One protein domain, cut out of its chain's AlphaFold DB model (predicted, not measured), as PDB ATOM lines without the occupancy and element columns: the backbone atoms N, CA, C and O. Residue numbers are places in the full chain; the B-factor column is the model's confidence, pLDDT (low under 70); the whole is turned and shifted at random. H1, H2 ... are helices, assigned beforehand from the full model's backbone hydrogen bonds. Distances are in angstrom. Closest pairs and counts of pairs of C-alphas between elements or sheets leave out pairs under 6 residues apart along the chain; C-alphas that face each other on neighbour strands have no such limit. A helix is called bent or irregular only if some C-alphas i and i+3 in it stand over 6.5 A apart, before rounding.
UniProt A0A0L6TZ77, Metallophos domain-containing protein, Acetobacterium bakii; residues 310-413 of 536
ATOM      1  N   GLY A 310     107.916 164.788 162.662       97.62
ATOM      2  CA  GLY A 310     108.115 164.288 161.305       97.62
ATOM      3  C   GLY A 310     108.684 165.337 160.353       97.62
ATOM      4  O   GLY A 310     109.559 165.005 159.567       97.62
ATOM      5  N   TYR A 311     108.314 166.615 160.499       98.06
ATOM      6  CA  TYR A 311     108.901 167.693 159.698       98.06
ATOM      7  C   TYR A 311     110.427 167.753 159.861       98.06
ATOM      8  O   TYR A 311     111.172 167.732 158.885       98.06
ATOM      9  N   PHE A 312     110.914 167.767 161.105       97.81
ATOM     10  CA  PHE A 312     112.350 167.817 161.378       97.81
ATOM     11  C   PHE A 312     113.055 166.519 160.983       97.81
ATOM     12  O   PHE A 312     114.168 166.568 160.462       97.81
ATOM     13  N   PHE A 313     112.405 165.373 161.202       96.94
ATOM     14  CA  PHE A 313     112.892 164.082 160.721       96.94
ATOM     15  C   PHE A 313     113.129 164.118 159.207       96.94
ATOM     16  O   PHE A 313     114.230 163.796 158.761       96.94
ATOM     17  N   THR A 314     112.146 164.574 158.428       97.38
ATOM     18  CA  THR A 314     112.243 164.621 156.968       97.38
ATOM     19  C   THR A 314     113.352 165.569 156.516       97.38
ATOM     20  O   THR A 314     114.134 165.192 155.651       97.38
ATOM     21  N   ARG A 315     113.543 166.729 157.165       97.56
ATOM     22  CA  ARG A 315     114.671 167.640 156.860       97.56
ATOM     23  C   ARG A 315     116.036 166.952 157.001       97.56
ATOM     24  O   ARG A 315     116.925 167.146 156.169       97.56
ATOM     25  N   ILE A 316     116.208 166.152 158.058       97.12
ATOM     26  CA  ILE A 316     117.441 165.388 158.303       97.12
ATOM     27  C   ILE A 316     117.577 164.255 157.276       97.12
ATOM     28  O   ILE A 316     118.650 164.074 156.697       97.12
ATOM     29  N   ALA A 317     116.486 163.536 156.995       96.19
ATOM     30  CA  ALA A 317     116.439 162.459 156.008       96.19
ATOM     31  C   ALA A 317     116.812 162.948 154.600       96.19
ATOM     32  O   ALA A 317     117.686 162.363 153.958       96.19
ATOM     33  N   THR A 318     116.223 164.057 154.142       96.75
ATOM     34  CA  THR A 318     116.539 164.691 152.855       96.75
ATOM     35  C   THR A 318     118.024 165.035 152.760       96.75
ATOM     36  O   THR A 318     118.644 164.812 151.717       96.75
ATOM     37  N   ASN A 319     118.623 165.542 153.843       96.38
ATOM     38  CA  ASN A 319     120.049 165.847 153.850       96.38
ATOM     39  C   ASN A 319     120.908 164.580 153.762       96.38
ATOM     40  O   ASN A 319     121.756 164.488 152.878       96.38
ATOM     41  N   SER A 320     120.612 163.565 154.580       96.62
ATOM     42  CA  SER A 320     121.298 162.265 154.539       96.62
ATOM     43  C   SER A 320     121.264 161.634 153.142       96.62
ATOM     44  O   SER A 320     122.285 161.174 152.629       96.62
ATOM     45  N   LEU A 321     120.101 161.652 152.485       94.44
ATOM     46  CA  LEU A 321     119.932 161.105 151.138       94.44
ATOM     47  C   LEU A 321     120.732 161.890 150.089       94.44
ATOM     48  O   LEU A 321     121.383 161.271 149.245       94.44
ATOM     49  N   ARG A 322     120.753 163.229 150.164       94.38
ATOM     50  CA  ARG A 322     121.595 164.076 149.294       94.38
ATOM     51  C   ARG A 322     123.085 163.790 149.458       94.38
ATOM     52  O   ARG A 322     123.822 163.819 148.475       94.38
ATOM     53  N   GLU A 323     123.519 163.500 150.677       94.56
ATOM     54  CA  GLU A 323     124.904 163.141 150.995       94.56
ATOM     55  C   GLU A 323     125.256 161.687 150.638       94.56
ATOM     56  O   GLU A 323     126.411 161.276 150.759       94.56
ATOM     57  N   GLY A 324     124.286 160.895 150.171       93.31
ATOM     58  CA  GLY A 324     124.486 159.492 149.820       93.31
ATOM     59  C   GLY A 324     124.576 158.559 151.029       93.31
ATOM     60  O   GLY A 324     125.250 157.531 150.939       93.31
ATOM     61  N   GLN A 325     123.905 158.904 152.135       93.62
ATOM     62  CA  GLN A 325     123.850 158.143 153.391       93.62
ATOM     63  C   GLN A 325     125.259 157.812 153.919       93.62
ATOM     64  O   GLN A 325     125.699 156.654 153.877       93.62
ATOM     65  N   PRO A 326     126.012 158.834 154.364       94.19
ATOM     66  CA  PRO A 326     127.423 158.707 154.699       94.19
ATOM     67  C   PRO A 326     127.692 157.678 155.799       94.19
ATOM     68  O   PRO A 326     127.045 157.664 156.837       94.19
ATOM     69  N   LYS A 327     128.703 156.826 155.605       87.75
ATOM     70  CA  LYS A 327     129.032 155.747 156.561       87.75
ATOM     71  C   LYS A 327     130.048 156.139 157.634       87.75
ATOM     72  O   LYS A 327     130.094 155.502 158.679       87.75
ATOM     73  N   ASP A 328     130.838 157.179 157.380       86.44
ATOM     74  CA  ASP A 328     131.957 157.602 158.226       86.44
ATOM     75  C   ASP A 328     131.666 158.971 158.860       86.44
ATOM     76  O   ASP A 328     132.343 159.963 158.579       86.44
ATOM     77  N   THR A 329     130.615 159.053 159.679       88.00
ATOM     78  CA  THR A 329     130.252 160.292 160.384       88.00
ATOM     79  C   THR A 329     130.948 160.377 161.744       88.00
ATOM     80  O   THR A 329     131.261 159.369 162.376       88.00
ATOM     81  N   THR A 330     131.231 161.599 162.203       86.50
ATOM     82  CA  THR A 330     131.866 161.863 163.511       86.50
ATOM     83  C   THR A 330     130.857 162.268 164.584       86.50
ATOM     84  O   THR A 330     131.247 162.670 165.683       86.50
ATOM     85  N   ASN A 331     129.565 162.174 164.265       89.19
ATOM     86  CA  ASN A 331     128.490 162.574 165.151       89.19
ATOM     87  C   ASN A 331     128.439 161.707 166.403       89.19
ATOM     88  O   ASN A 331     128.512 160.480 166.351       89.19
ATOM     89  N   THR A 332     128.270 162.372 167.540       86.12
ATOM     90  CA  THR A 332     127.933 161.736 168.806       86.12
ATOM     91  C   THR A 332     126.604 162.291 169.288       86.12
ATOM     92  O   THR A 332     126.282 163.466 169.093       86.12
ATOM     93  N   PHE A 333     125.817 161.419 169.905       88.81
ATOM     94  CA  PHE A 333     124.508 161.757 170.448       88.81
ATOM     95  C   PHE A 333     124.515 161.550 171.964       88.81
ATOM     96  O   PHE A 333     125.302 160.731 172.459       88.81
ATOM     97  N   PRO A 334     123.662 162.271 172.716       89.00
ATOM     98  CA  PRO A 334     123.533 162.075 174.155       89.00
ATOM     99  C   PRO A 334     123.288 160.603 174.497       89.00
ATOM    100  O   PRO A 334     122.540 159.921 173.798       89.00
ATOM    101  N   ILE A 335     123.904 160.111 175.572       91.19
ATOM    102  CA  ILE A 335     123.620 158.779 176.116       91.19
ATOM    103  C   ILE A 335     122.556 158.944 177.196       91.19
ATOM    104  O   ILE A 335     122.716 159.775 178.087       91.19
ATOM    105  N   VAL A 336     121.494 158.140 177.126       94.88
ATOM    106  CA  VAL A 336     120.416 158.127 178.119       94.88
ATOM    107  C   VAL A 336     120.342 156.748 178.765       94.88
ATOM    108  O   VAL A 336     120.253 155.727 178.075       94.88
ATOM    109  N   ASN A 337     120.380 156.709 180.097       91.94
ATOM    110  CA  ASN A 337     120.232 155.463 180.840       91.94
ATOM    111  C   ASN A 337     118.753 155.040 180.902       91.94
ATOM    112  O   ASN A 337     117.879 155.902 181.003       91.94
ATOM    113  N   PRO A 338     118.436 153.732 180.863       94.38
ATOM    114  CA  PRO A 338     117.060 153.272 181.027       94.38
ATOM    115  C   PRO A 338     116.503 153.675 182.407       94.38
ATOM    116  O   PRO A 338     117.108 153.304 183.418       94.38
ATOM    117  N   PRO A 339     115.363 154.387 182.475       94.38
ATOM    118  CA  PRO A 339     114.702 154.705 183.736       94.38
ATOM    119  C   PRO A 339     113.885 153.508 184.251       94.38
ATOM    120  O   PRO A 339     113.783 152.464 183.597       94.38
ATOM    121  N   ASP A 340     113.270 153.658 185.427       92.06
ATOM    122  CA  ASP A 340     112.251 152.719 185.905       92.06
ATOM    123  C   ASP A 340     111.055 152.715 184.936       92.06
ATOM    124  O   ASP A 340     110.493 153.761 184.626       92.06
ATOM    125  N   GLN A 341     110.647 151.534 184.464       90.38
ATOM    126  CA  GLN A 341     109.533 151.384 183.517       90.38
ATOM    127  C   GLN A 341     108.174 151.779 184.114       90.38
ATOM    128  O   GLN A 341     107.213 151.977 183.371       90.38
ATOM    129  N   THR A 342     108.073 151.870 185.442       93.06
ATOM    130  CA  THR A 342     106.871 152.361 186.127       93.06
ATOM    131  C   THR A 342     106.747 153.886 186.083       93.06
ATOM    132  O   THR A 342     105.632 154.398 186.196       93.06
ATOM    133  N   ASP A 343     107.846 154.610 185.839       94.44
ATOM    134  CA  ASP A 343     107.814 156.024 185.461       94.44
ATOM    135  C   ASP A 343     107.556 156.127 183.955       94.44
ATOM    136  O   ASP A 343     108.464 156.209 183.126       94.44
ATOM    137  N   VAL A 344     106.275 156.080 183.595       92.56
ATOM    138  CA  VAL A 344     105.826 156.072 182.197       92.56
ATOM    139  C   VAL A 344     106.283 157.302 181.408       92.56
ATOM    140  O   VAL A 344     106.491 157.195 180.201       92.56
ATOM    141  N   SER A 345     106.479 158.445 182.074       94.94
ATOM    142  CA  SER A 345     106.909 159.686 181.428       94.94
ATOM    143  C   SER A 345     108.385 159.602 181.045       94.94
ATOM    144  O   SER A 345     108.751 159.736 179.875       94.94
ATOM    145  N   GLN A 346     109.245 159.260 182.007       97.00
ATOM    146  CA  GLN A 346     110.675 159.095 181.748       97.00
ATOM    147  C   GLN A 346     110.946 157.920 180.806       97.00
ATOM    148  O   GLN A 346     111.765 158.026 179.890       97.00
ATOM    149  N   PHE A 347     110.220 156.811 180.966       96.31
ATOM    150  CA  PHE A 347     110.314 155.683 180.047       96.31
ATOM    151  C   PHE A 347     109.886 156.063 178.621       96.31
ATOM    152  O   PHE A 347     110.535 155.644 177.663       96.31
ATOM    153  N   GLY A 348     108.866 156.917 178.464       96.12
ATOM    154  CA  GLY A 348     108.467 157.490 177.176       96.12
ATOM    155  C   GLY A 348     109.600 158.246 176.483       96.12
ATOM    156  O   GLY A 348     109.905 157.961 175.321       96.12
ATOM    157  N   TYR A 349     110.294 159.131 177.202       97.12
ATOM    158  CA  TYR A 349     111.470 159.813 176.657       97.12
ATOM    159  C   TYR A 349     112.609 158.860 176.300       97.12
ATOM    160  O   TYR A 349     113.247 159.031 175.260       97.12
ATOM    161  N   TYR A 350     112.865 157.844 177.125       96.75
ATOM    162  CA  TYR A 350     113.877 156.836 176.817       96.75
ATOM    163  C   TYR A 350     113.564 156.096 175.507       96.75
ATOM    164  O   TYR A 350     114.457 155.883 174.685       96.75
ATOM    165  N   VAL A 351     112.299 155.735 175.269       95.94
ATOM    166  CA  VAL A 351     111.882 155.101 174.007       95.94
ATOM    167  C   VAL A 351     112.034 156.065 172.826       95.94
ATOM    168  O   VAL A 351     112.568 155.661 171.793       95.94
ATOM    169  N   LEU A 352     111.659 157.340 172.980       96.25
ATOM    170  CA  LEU A 352     111.883 158.361 171.950       96.25
ATOM    171  C   LEU A 352     113.376 158.515 171.615       96.25
ATOM    172  O   LEU A 352     113.747 158.560 170.444       96.25
ATOM    173  N   TRP A 353     114.245 158.521 172.629       96.81
ATOM    174  CA  TRP A 353     115.697 158.540 172.445       96.81
ATOM    175  C   TRP A 353     116.189 157.336 171.640       96.81
ATOM    176  O   TRP A 353     116.957 157.499 170.694       96.81
ATOM    177  N   ARG A 354     115.708 156.126 171.960       95.31
ATOM    178  CA  ARG A 354     116.051 154.902 171.215       95.31
ATOM    179  C   ARG A 354     115.637 154.966 169.748       95.31
ATOM    180  O   ARG A 354     116.373 154.460 168.906       95.31
ATOM    181  N   ILE A 355     114.488 155.569 169.448       94.38
ATOM    182  CA  ILE A 355     114.025 155.747 168.067       94.38
ATOM    183  C   ILE A 355     114.951 156.704 167.320       94.38
ATOM    184  O   ILE A 355     115.430 156.356 166.246       94.38
ATOM    185  N   TRP A 356     115.271 157.857 167.909       94.75
ATOM    186  CA  TRP A 356     116.193 158.811 167.295       94.75
ATOM    187  C   TRP A 356     117.594 158.226 167.065       94.75
ATOM    188  O   TRP A 356     118.176 158.463 166.008       94.75
ATOM    189  N   GLN A 357     118.107 157.400 167.987       93.50
ATOM    190  CA  GLN A 357     119.349 156.641 167.769       93.50
ATOM    191  C   GLN A 357     119.260 155.772 166.506       93.50
ATOM    192  O   GLN A 357     120.097 155.901 165.618       93.50
ATOM    193  N   GLY A 358     118.218 154.942 166.385       92.38
ATOM    194  CA  GLY A 358     118.036 154.080 165.211       92.38
ATOM    195  C   GLY A 358     117.849 154.865 163.908       92.38
ATOM    196  O   GLY A 358     118.363 154.471 162.864       92.38
ATOM    197  N   VAL A 359     117.168 156.011 163.967       91.62
ATOM    198  CA  VAL A 359     117.026 156.927 162.828       91.62
ATOM    199  C   VAL A 359     118.384 157.459 162.370       91.62
ATOM    200  O   VAL A 359     118.650 157.461 161.174       91.62
ATOM    201  N   MET A 360     119.265 157.859 163.288       93.25
ATOM    202  CA  MET A 360     120.604 158.366 162.948       93.25
ATOM    203  C   MET A 360     121.585 157.287 162.504       93.25
ATOM    204  O   MET A 360     122.512 157.585 161.754       93.25
ATOM    205  N   GLU A 361     121.359 156.032 162.884       92.38
ATOM    206  CA  GLU A 361     122.066 154.891 162.299       92.38
ATOM    207  C   GLU A 361     121.634 154.632 160.843       92.38
ATOM    208  O   GLU A 361     122.465 154.266 160.010       92.38
ATOM    209  N   LEU A 362     120.349 154.826 160.523       91.75
ATOM    210  CA  LEU A 362     119.794 154.593 159.182       91.75
ATOM    211  C   LEU A 362     120.018 155.770 158.217       91.75
ATOM    212  O   LEU A 362     120.232 155.562 157.020       91.75
ATOM    213  N   LEU A 363     119.937 156.994 158.733       94.25
ATOM    214  CA  LEU A 363     120.011 158.253 157.988       94.25
ATOM    215  C   LEU A 363     121.101 159.164 158.578       94.25
ATOM    216  O   LEU A 363     120.807 160.258 159.065       94.25
ATOM    217  N   PRO A 364     122.368 158.718 158.569       95.50
ATOM    218  CA  PRO A 364     123.488 159.500 159.075       95.50
ATOM    219  C   PRO A 364     123.729 160.750 158.218       95.50
ATOM    220  O   PRO A 364     123.435 160.751 157.023       95.50
ATOM    221  N   VAL A 365     124.308 161.790 158.814       95.75
ATOM    222  CA  VAL A 365     124.673 163.047 158.136       95.75
ATOM    223  C   VAL A 365     126.097 163.480 158.495       95.75
ATOM    224  O   VAL A 365     126.594 163.113 159.568       95.75
ATOM    225  N   TYR A 366     126.767 164.238 157.622       95.25
ATOM    226  CA  TYR A 366     128.108 164.768 157.904       95.25
ATOM    227  C   TYR A 366     128.099 165.927 158.900       95.25
ATOM    228  O   TYR A 366     129.081 166.113 159.628       95.25
ATOM    229  N   GLU A 367     127.027 166.715 158.930       93.69
ATOM    230  CA  GLU A 367     126.933 167.898 159.774       93.69
ATOM    231  C   GLU A 367     126.952 167.550 161.260       93.69
ATOM    232  O   GLU A 367     126.395 166.543 161.691       93.69
ATOM    233  N   ASN A 368     127.573 168.412 162.067       93.62
ATOM    234  CA  ASN A 368     127.665 168.201 163.505       93.62
ATOM    235  C   ASN A 368     126.280 168.310 164.167       93.62
ATOM    236  O   ASN A 368     125.601 169.328 164.042       93.62
ATOM    237  N   SER A 369     125.899 167.300 164.948       94.00
ATOM    238  CA  SER A 369     124.594 167.191 165.608       94.00
ATOM    239  C   SER A 369     124.266 168.348 166.560       94.00
ATOM    240  O   SER A 369     123.089 168.616 166.815       94.00
ATOM    241  N   ALA A 370     125.279 169.047 167.085       95.12
ATOM    242  CA  ALA A 370     125.127 170.205 167.966       95.12
ATOM    243  C   ALA A 370     125.057 171.547 167.216       95.12
ATOM    244  O   ALA A 370     124.719 172.566 167.823       95.12
ATOM    245  N   GLU A 371     125.396 171.577 165.928       95.75
ATOM    246  CA  GLU A 371     125.354 172.796 165.132       95.75
ATOM    247  C   GLU A 371     123.910 173.143 164.749       95.75
ATOM    248  O   GLU A 371     123.119 172.292 164.345       95.75
ATOM    249  N   LYS A 372     123.551 174.423 164.886       96.94
ATOM    250  CA  LYS A 372     122.232 174.922 164.495       96.94
ATOM    251  C   LYS A 372     122.190 175.108 162.980       96.94
ATOM    252  O   LYS A 372     122.603 176.156 162.488       96.94
ATOM    253  N   LEU A 373     121.668 174.113 162.269       96.12
ATOM    254  CA  LEU A 373     121.633 174.081 160.801       96.12
ATOM    255  C   LEU A 373     120.239 173.876 160.217       96.12
ATOM    256  O   LEU A 373     120.020 174.220 159.059       96.12
ATOM    257  N   ILE A 374     119.286 173.368 161.002       97.88
ATOM    258  CA  ILE A 374     117.911 173.169 160.547       97.88
ATOM    259  C   ILE A 374     117.207 174.521 160.572       97.88
ATOM    260  O   ILE A 374     116.719 174.968 161.617       97.88
ATOM    261  N   LYS A 375     117.206 175.206 159.430       96.88
ATOM    262  CA  LYS A 375     116.558 176.508 159.279       96.88
ATOM    263  C   LYS A 375     115.047 176.331 159.232       96.88
ATOM    264  O   LYS A 375     114.528 175.527 158.459       96.88
ATOM    265  N   THR A 376     114.344 177.083 160.073       92.19
ATOM    266  CA  THR A 376     112.877 177.137 160.049       92.19
ATOM    267  C   THR A 376     112.420 178.447 159.408       92.19
ATOM    268  O   THR A 376     112.900 178.742 158.321       92.19
ATOM    269  N   ASN A 377     111.557 179.232 160.051       91.56
ATOM    270  CA  ASN A 377     110.695 180.267 159.458       91.56
ATOM    271  C   ASN A 377     109.397 179.706 158.857       91.56
ATOM    272  O   ASN A 377     108.982 180.065 157.761       91.56
ATOM    273  N   ILE A 378     108.761 178.794 159.591       94.25
ATOM    274  CA  ILE A 378     107.491 178.173 159.212       94.25
ATOM    275  C   ILE A 378     106.671 177.887 160.458       94.25
ATOM    276  O   ILE A 378     107.235 177.583 161.507       94.25
ATOM    277  N   ASP A 379     105.348 177.999 160.358       94.81
ATOM    278  CA  ASP A 379     104.421 177.594 161.420       94.81
ATOM    279  C   ASP A 379     104.733 178.196 162.808       94.81
ATOM    280  O   ASP A 379     104.588 177.561 163.849       94.81
ATOM    281  N   GLY A 380     105.225 179.437 162.840       94.44
ATOM    282  CA  GLY A 380     105.628 180.136 164.067       94.44
ATOM    283  C   GLY A 380     107.019 179.775 164.609       94.44
ATOM    284  O   GLY A 380     107.488 180.427 165.538       94.44
ATOM    285  N   PHE A 381     107.725 178.798 164.036       95.38
ATOM    286  CA  PHE A 381     109.140 178.582 164.334       95.38
ATOM    287  C   PHE A 381     109.988 179.662 163.656       95.38
ATOM    288  O   PHE A 381     109.958 179.793 162.436       95.38
ATOM    289  N   THR A 382     110.773 180.408 164.438       93.81
ATOM    290  CA  THR A 382     111.601 181.527 163.940       93.81
ATOM    291  C   THR A 382     113.106 181.333 164.146       93.81
ATOM    292  O   THR A 382     113.887 182.228 163.835       93.81
ATOM    293  N   GLU A 383     113.532 180.215 164.737       95.25
ATOM    294  CA  GLU A 383     114.944 179.938 165.035       95.25
ATOM    295  C   GLU A 383     115.542 178.872 164.107       95.25
ATOM    296  O   GLU A 383     114.839 178.108 163.447       95.25
ATOM    297  N   THR A 384     116.868 178.778 164.108       97.50
ATOM    298  CA  THR A 384     117.590 177.624 163.566       97.50
ATOM    299  C   THR A 384     117.852 176.618 164.685       97.50
ATOM    300  O   THR A 384     118.334 176.994 165.760       97.50
ATOM    301  N   TYR A 385     117.560 175.344 164.428       98.00
ATOM    302  CA  TYR A 385     117.683 174.256 165.403       98.00
ATOM    303  C   TYR A 385     118.815 173.295 165.048       98.00
ATOM    304  O   TYR A 385     119.251 173.212 163.898       98.00
ATOM    305  N   ALA A 386     119.303 172.584 166.059       97.31
ATOM    306  CA  ALA A 386     120.276 171.507 165.906       97.31
ATOM    307  C   ALA A 386     119.580 170.138 165.930       97.31
ATOM    308  O   ALA A 386     118.493 170.011 166.490       97.31
ATOM    309  N   ILE A 387     120.221 169.089 165.407       96.69
ATOM    310  CA  ILE A 387     119.705 167.711 165.532       96.69
ATOM    311  C   ILE A 387     119.557 167.334 167.015       96.69
ATOM    312  O   ILE A 387     118.555 166.748 167.419       96.69
ATOM    313  N   ASN A 388     120.505 167.761 167.857       96.12
ATOM    314  CA  ASN A 388     120.459 167.540 169.303       96.12
ATOM    315  C   ASN A 388     119.256 168.197 169.998       96.12
ATOM    316  O   ASN A 388     118.906 167.777 171.096       96.12
ATOM    317  N   ASP A 389     118.592 169.183 169.384       97.19
ATOM    318  CA  ASP A 389     117.384 169.781 169.961       97.19
ATOM    319  C   ASP A 389     116.182 168.808 169.944       97.19
ATOM    320  O   ASP A 389     115.232 169.002 170.703       97.19
ATOM    321  N   LEU A 390     116.227 167.757 169.112       96.06
ATOM    322  CA  LEU A 390     115.205 166.705 168.993       96.06
ATOM    323  C   LEU A 390     115.530 165.457 169.830       96.06
ATOM    324  O   LEU A 390     114.652 164.628 170.069       96.06
ATOM    325  N   PHE A 391     116.790 165.305 170.248       96.00
ATOM    326  CA  PHE A 391     117.266 164.144 170.994       96.00
ATOM    327  C   PHE A 391     117.017 164.319 172.495       96.00
ATOM    328  O   PHE A 391     117.520 165.281 173.084       96.00
ATOM    329  N   PRO A 392     116.320 163.378 173.154       97.38
ATOM    330  CA  PRO A 392     116.257 163.381 174.605       97.38
ATOM    331  C   PRO A 392     117.645 163.187 175.228       97.38
ATOM    332  O   PRO A 392     118.489 162.463 174.692       97.38
ATOM    333  N   TYR A 393     117.881 163.827 176.369       96.38
ATOM    334  CA  TYR A 393     119.144 163.800 177.103       96.38
ATOM    335  C   TYR A 393     118.896 163.744 178.613       96.38
ATOM    336  O   TYR A 393     117.875 164.219 179.101       96.38
ATOM    337  N   GLU A 394     119.841 163.178 179.363       96.06
ATOM    338  CA  GLU A 394     119.817 163.191 180.829       96.06
ATOM    339  C   GLU A 394     120.402 164.520 181.337       96.06
ATOM    340  O   GLU A 394     121.530 164.886 180.992       96.06
ATOM    341  N   ASN A 395     119.632 165.279 182.117       93.88
ATOM    342  CA  ASN A 395     120.089 166.537 182.705       93.88
ATOM    343  C   ASN A 395     120.915 166.311 183.989       93.88
ATOM    344  O   ASN A 395     121.052 165.192 184.476       93.88
ATOM    345  N   GLU A 396     121.447 167.385 184.585       91.75
ATOM    346  CA  GLU A 396     122.284 167.306 185.800       91.75
ATOM    347  C   GLU A 396     121.584 166.652 187.008       91.75
ATOM    348  O   GLU A 396     122.253 166.175 187.925       91.75
ATOM    349  N   ALA A 397     120.248 166.624 187.021       92.19
ATOM    350  CA  ALA A 397     119.446 165.992 188.063       92.19
ATOM    351  C   ALA A 397     119.132 164.510 187.776       92.19
ATOM    352  O   ALA A 397     118.419 163.889 188.564       92.19
ATOM    353  N   GLY A 398     119.638 163.943 186.676       90.56
ATOM    354  CA  GLY A 398     119.353 162.568 186.262       90.56
ATOM    355  C   GLY A 398     117.975 162.385 185.615       90.56
ATOM    356  O   GLY A 398     117.500 161.259 185.510       90.56
ATOM    357  N   VAL A 399     117.307 163.476 185.219       95.50
ATOM    358  CA  VAL A 399     115.985 163.450 184.574       95.50
ATOM    359  C   VAL A 399     116.163 163.596 183.066       95.50
ATOM    360  O   VAL A 399     116.914 164.455 182.605       95.50
ATOM    361  N   ILE A 400     115.459 162.768 182.302       97.94
ATOM    362  CA  ILE A 400     115.431 162.815 180.845       97.94
ATOM    363  C   ILE A 400     114.542 163.982 180.405       97.94
ATOM    364  O   ILE A 400     113.396 164.107 180.844       97.94
ATOM    365  N   ASP A 401     115.086 164.835 179.543       96.12
ATOM    366  CA  ASP A 401     114.431 166.017 178.983       96.12
ATOM    367  C   ASP A 401     114.728 166.126 177.480       96.12
ATOM    368  O   ASP A 401     115.638 165.479 176.963       96.12
ATOM    369  N   VAL A 402     113.972 166.956 176.766       96.75
ATOM    370  CA  VAL A 402     114.189 167.272 175.348       96.75
ATOM    371  C   VAL A 402     113.783 168.720 175.094       96.75
ATOM    372  O   VAL A 402     112.925 169.266 175.790       96.75
ATOM    373  N   LYS A 403     114.417 169.383 174.124       96.69
ATOM    374  CA  LYS A 403     114.109 170.786 173.829       96.69
ATOM    375  C   LYS A 403     112.874 170.917 172.941       96.69
ATOM    376  O   LYS A 403     111.934 171.608 173.321       96.69
ATOM    377  N   LEU A 404     112.893 170.295 171.765       97.56
ATOM    378  CA  LEU A 404     111.757 170.263 170.849       97.56
ATOM    379  C   LEU A 404     110.836 169.098 171.196       97.56
ATOM    380  O   LEU A 404     111.297 168.003 171.502       97.56
ATOM    381  N   TYR A 405     109.530 169.336 171.101       97.31
ATOM    382  CA  TYR A 405     108.482 168.360 171.416       97.31
ATOM    383  C   TYR A 405     108.519 167.881 172.868       97.31
ATOM    384  O   TYR A 405     108.257 166.717 173.187       97.31
ATOM    385  N   LYS A 406     108.861 168.806 173.765       96.31
ATOM    386  CA  LYS A 406     108.905 168.550 175.196       96.31
ATOM    387  C   LYS A 406     107.535 168.103 175.708       96.31
ATOM    388  O   LYS A 406     106.511 168.708 175.407       96.31
ATOM    389  N   ASN A 407     107.554 167.060 176.528       95.75
ATOM    390  CA  ASN A 407     106.417 166.414 177.183       95.75
ATOM    391  C   ASN A 407     105.403 165.777 176.222       95.75
ATOM    392  O   ASN A 407     104.276 165.510 176.631       95.75
ATOM    393  N   MET A 408     105.788 165.484 174.973       95.81
ATOM    394  CA  MET A 408     104.906 164.841 173.988       95.81
ATOM    395  C   MET A 408     104.299 163.520 174.501       95.81
ATOM    396  O   MET A 408     103.184 163.167 174.131       95.81
ATOM    397  N   GLN A 409     105.009 162.790 175.365       95.56
ATOM    398  CA  GLN A 409     104.514 161.578 176.021       95.56
ATOM    399  C   GLN A 409     103.397 161.840 177.034       95.56
ATOM    400  O   GLN A 409     102.492 161.019 177.166       95.56
ATOM    401  N   ASP A 410     103.445 162.979 177.723       97.00
ATOM    402  CA  ASP A 410     102.469 163.346 178.751       97.00
ATOM    403  C   ASP A 410     101.219 163.985 178.131       97.00
ATOM    404  O   ASP A 410     100.126 163.888 178.685       97.00
ATOM    405  N   THR A 411     101.371 164.626 176.969       96.94
ATOM    406  CA  THR A 411     100.299 165.340 176.259       96.94
ATOM    407  C   THR A 411      99.678 164.532 175.122       96.94
ATOM    408  O   THR A 411      98.751 165.009 174.468       96.94
ATOM    409  N   TRP A 412     100.144 163.301 174.881       97.69
ATOM    410  CA  TRP A 412      99.681 162.495 173.751       97.69
ATOM    411  C   TRP A 412      98.164 162.309 173.752       97.69
ATOM    412  O   TRP A 412      97.526 162.527 172.732       97.69
ATOM    413  N   ASP A 413      97.557 161.999 174.894       97.69
ATOM    414  CA  ASP A 413      96.104 161.839 175.004       97.69
ATOM    415  C   ASP A 413      95.311 163.098 174.619       97.69
ATOM    416  O   ASP A 413      94.279 162.983 173.958       97.69
TER     417      ASP A 413
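Overview. This is residues 310 to 413 of the 536 residues of the protein "Metallophos domain-containing protein" of Acetobacterium bakii (UniProt A0A0L6TZ77). Little regular structure: one long helix, H2, lies along a loop-rich body, with the two long links covering one side of it, H1 near it and H3 touching residues 345 to 349. Residues 377 to 382 stick out as a loop tip. The printed part has 104 residues with three named helices, H1, H2, H3, and no named strand; it is all helix by class, yet these hold only 38 residues. It is compact, radius of gyration of the C-alphas 14.3 A, spanning 41 by 34 by 25 A.

Along the chain. Find C-alpha 310 at (108.115, 164.288, 161.305); H1 runs from there to residue 322, 18.1 A. H2, residues 344 to 362, covers 27.0 A. H3, residues 408 to 413, covers 9.4 A, ends at (96.104, 161.839, 175.004) and is irregular: C-alphas 410 and 413 are 7.5 A apart.

Arrangement. Look at Gly 348 and Gln 409, whose C-alphas, 5.8 A apart, are the closest of H2 and H3; these helices touch at a steep tilt of 66 degrees, opposite ways. H1 and H2 are near each other; H1 and H3 are apart. Every O i to N i+4 pair is within hydrogen-bond range in H1 and H2, 1 of 2 in H3.

Size, cuts and confidence. The C-alphas of Arg 322 and Thr 342 are farthest apart, 41.4 A. Both links are long, 21 and 45 residues. The printed part has no cut, and no printed residue is under 70 in pLDDT.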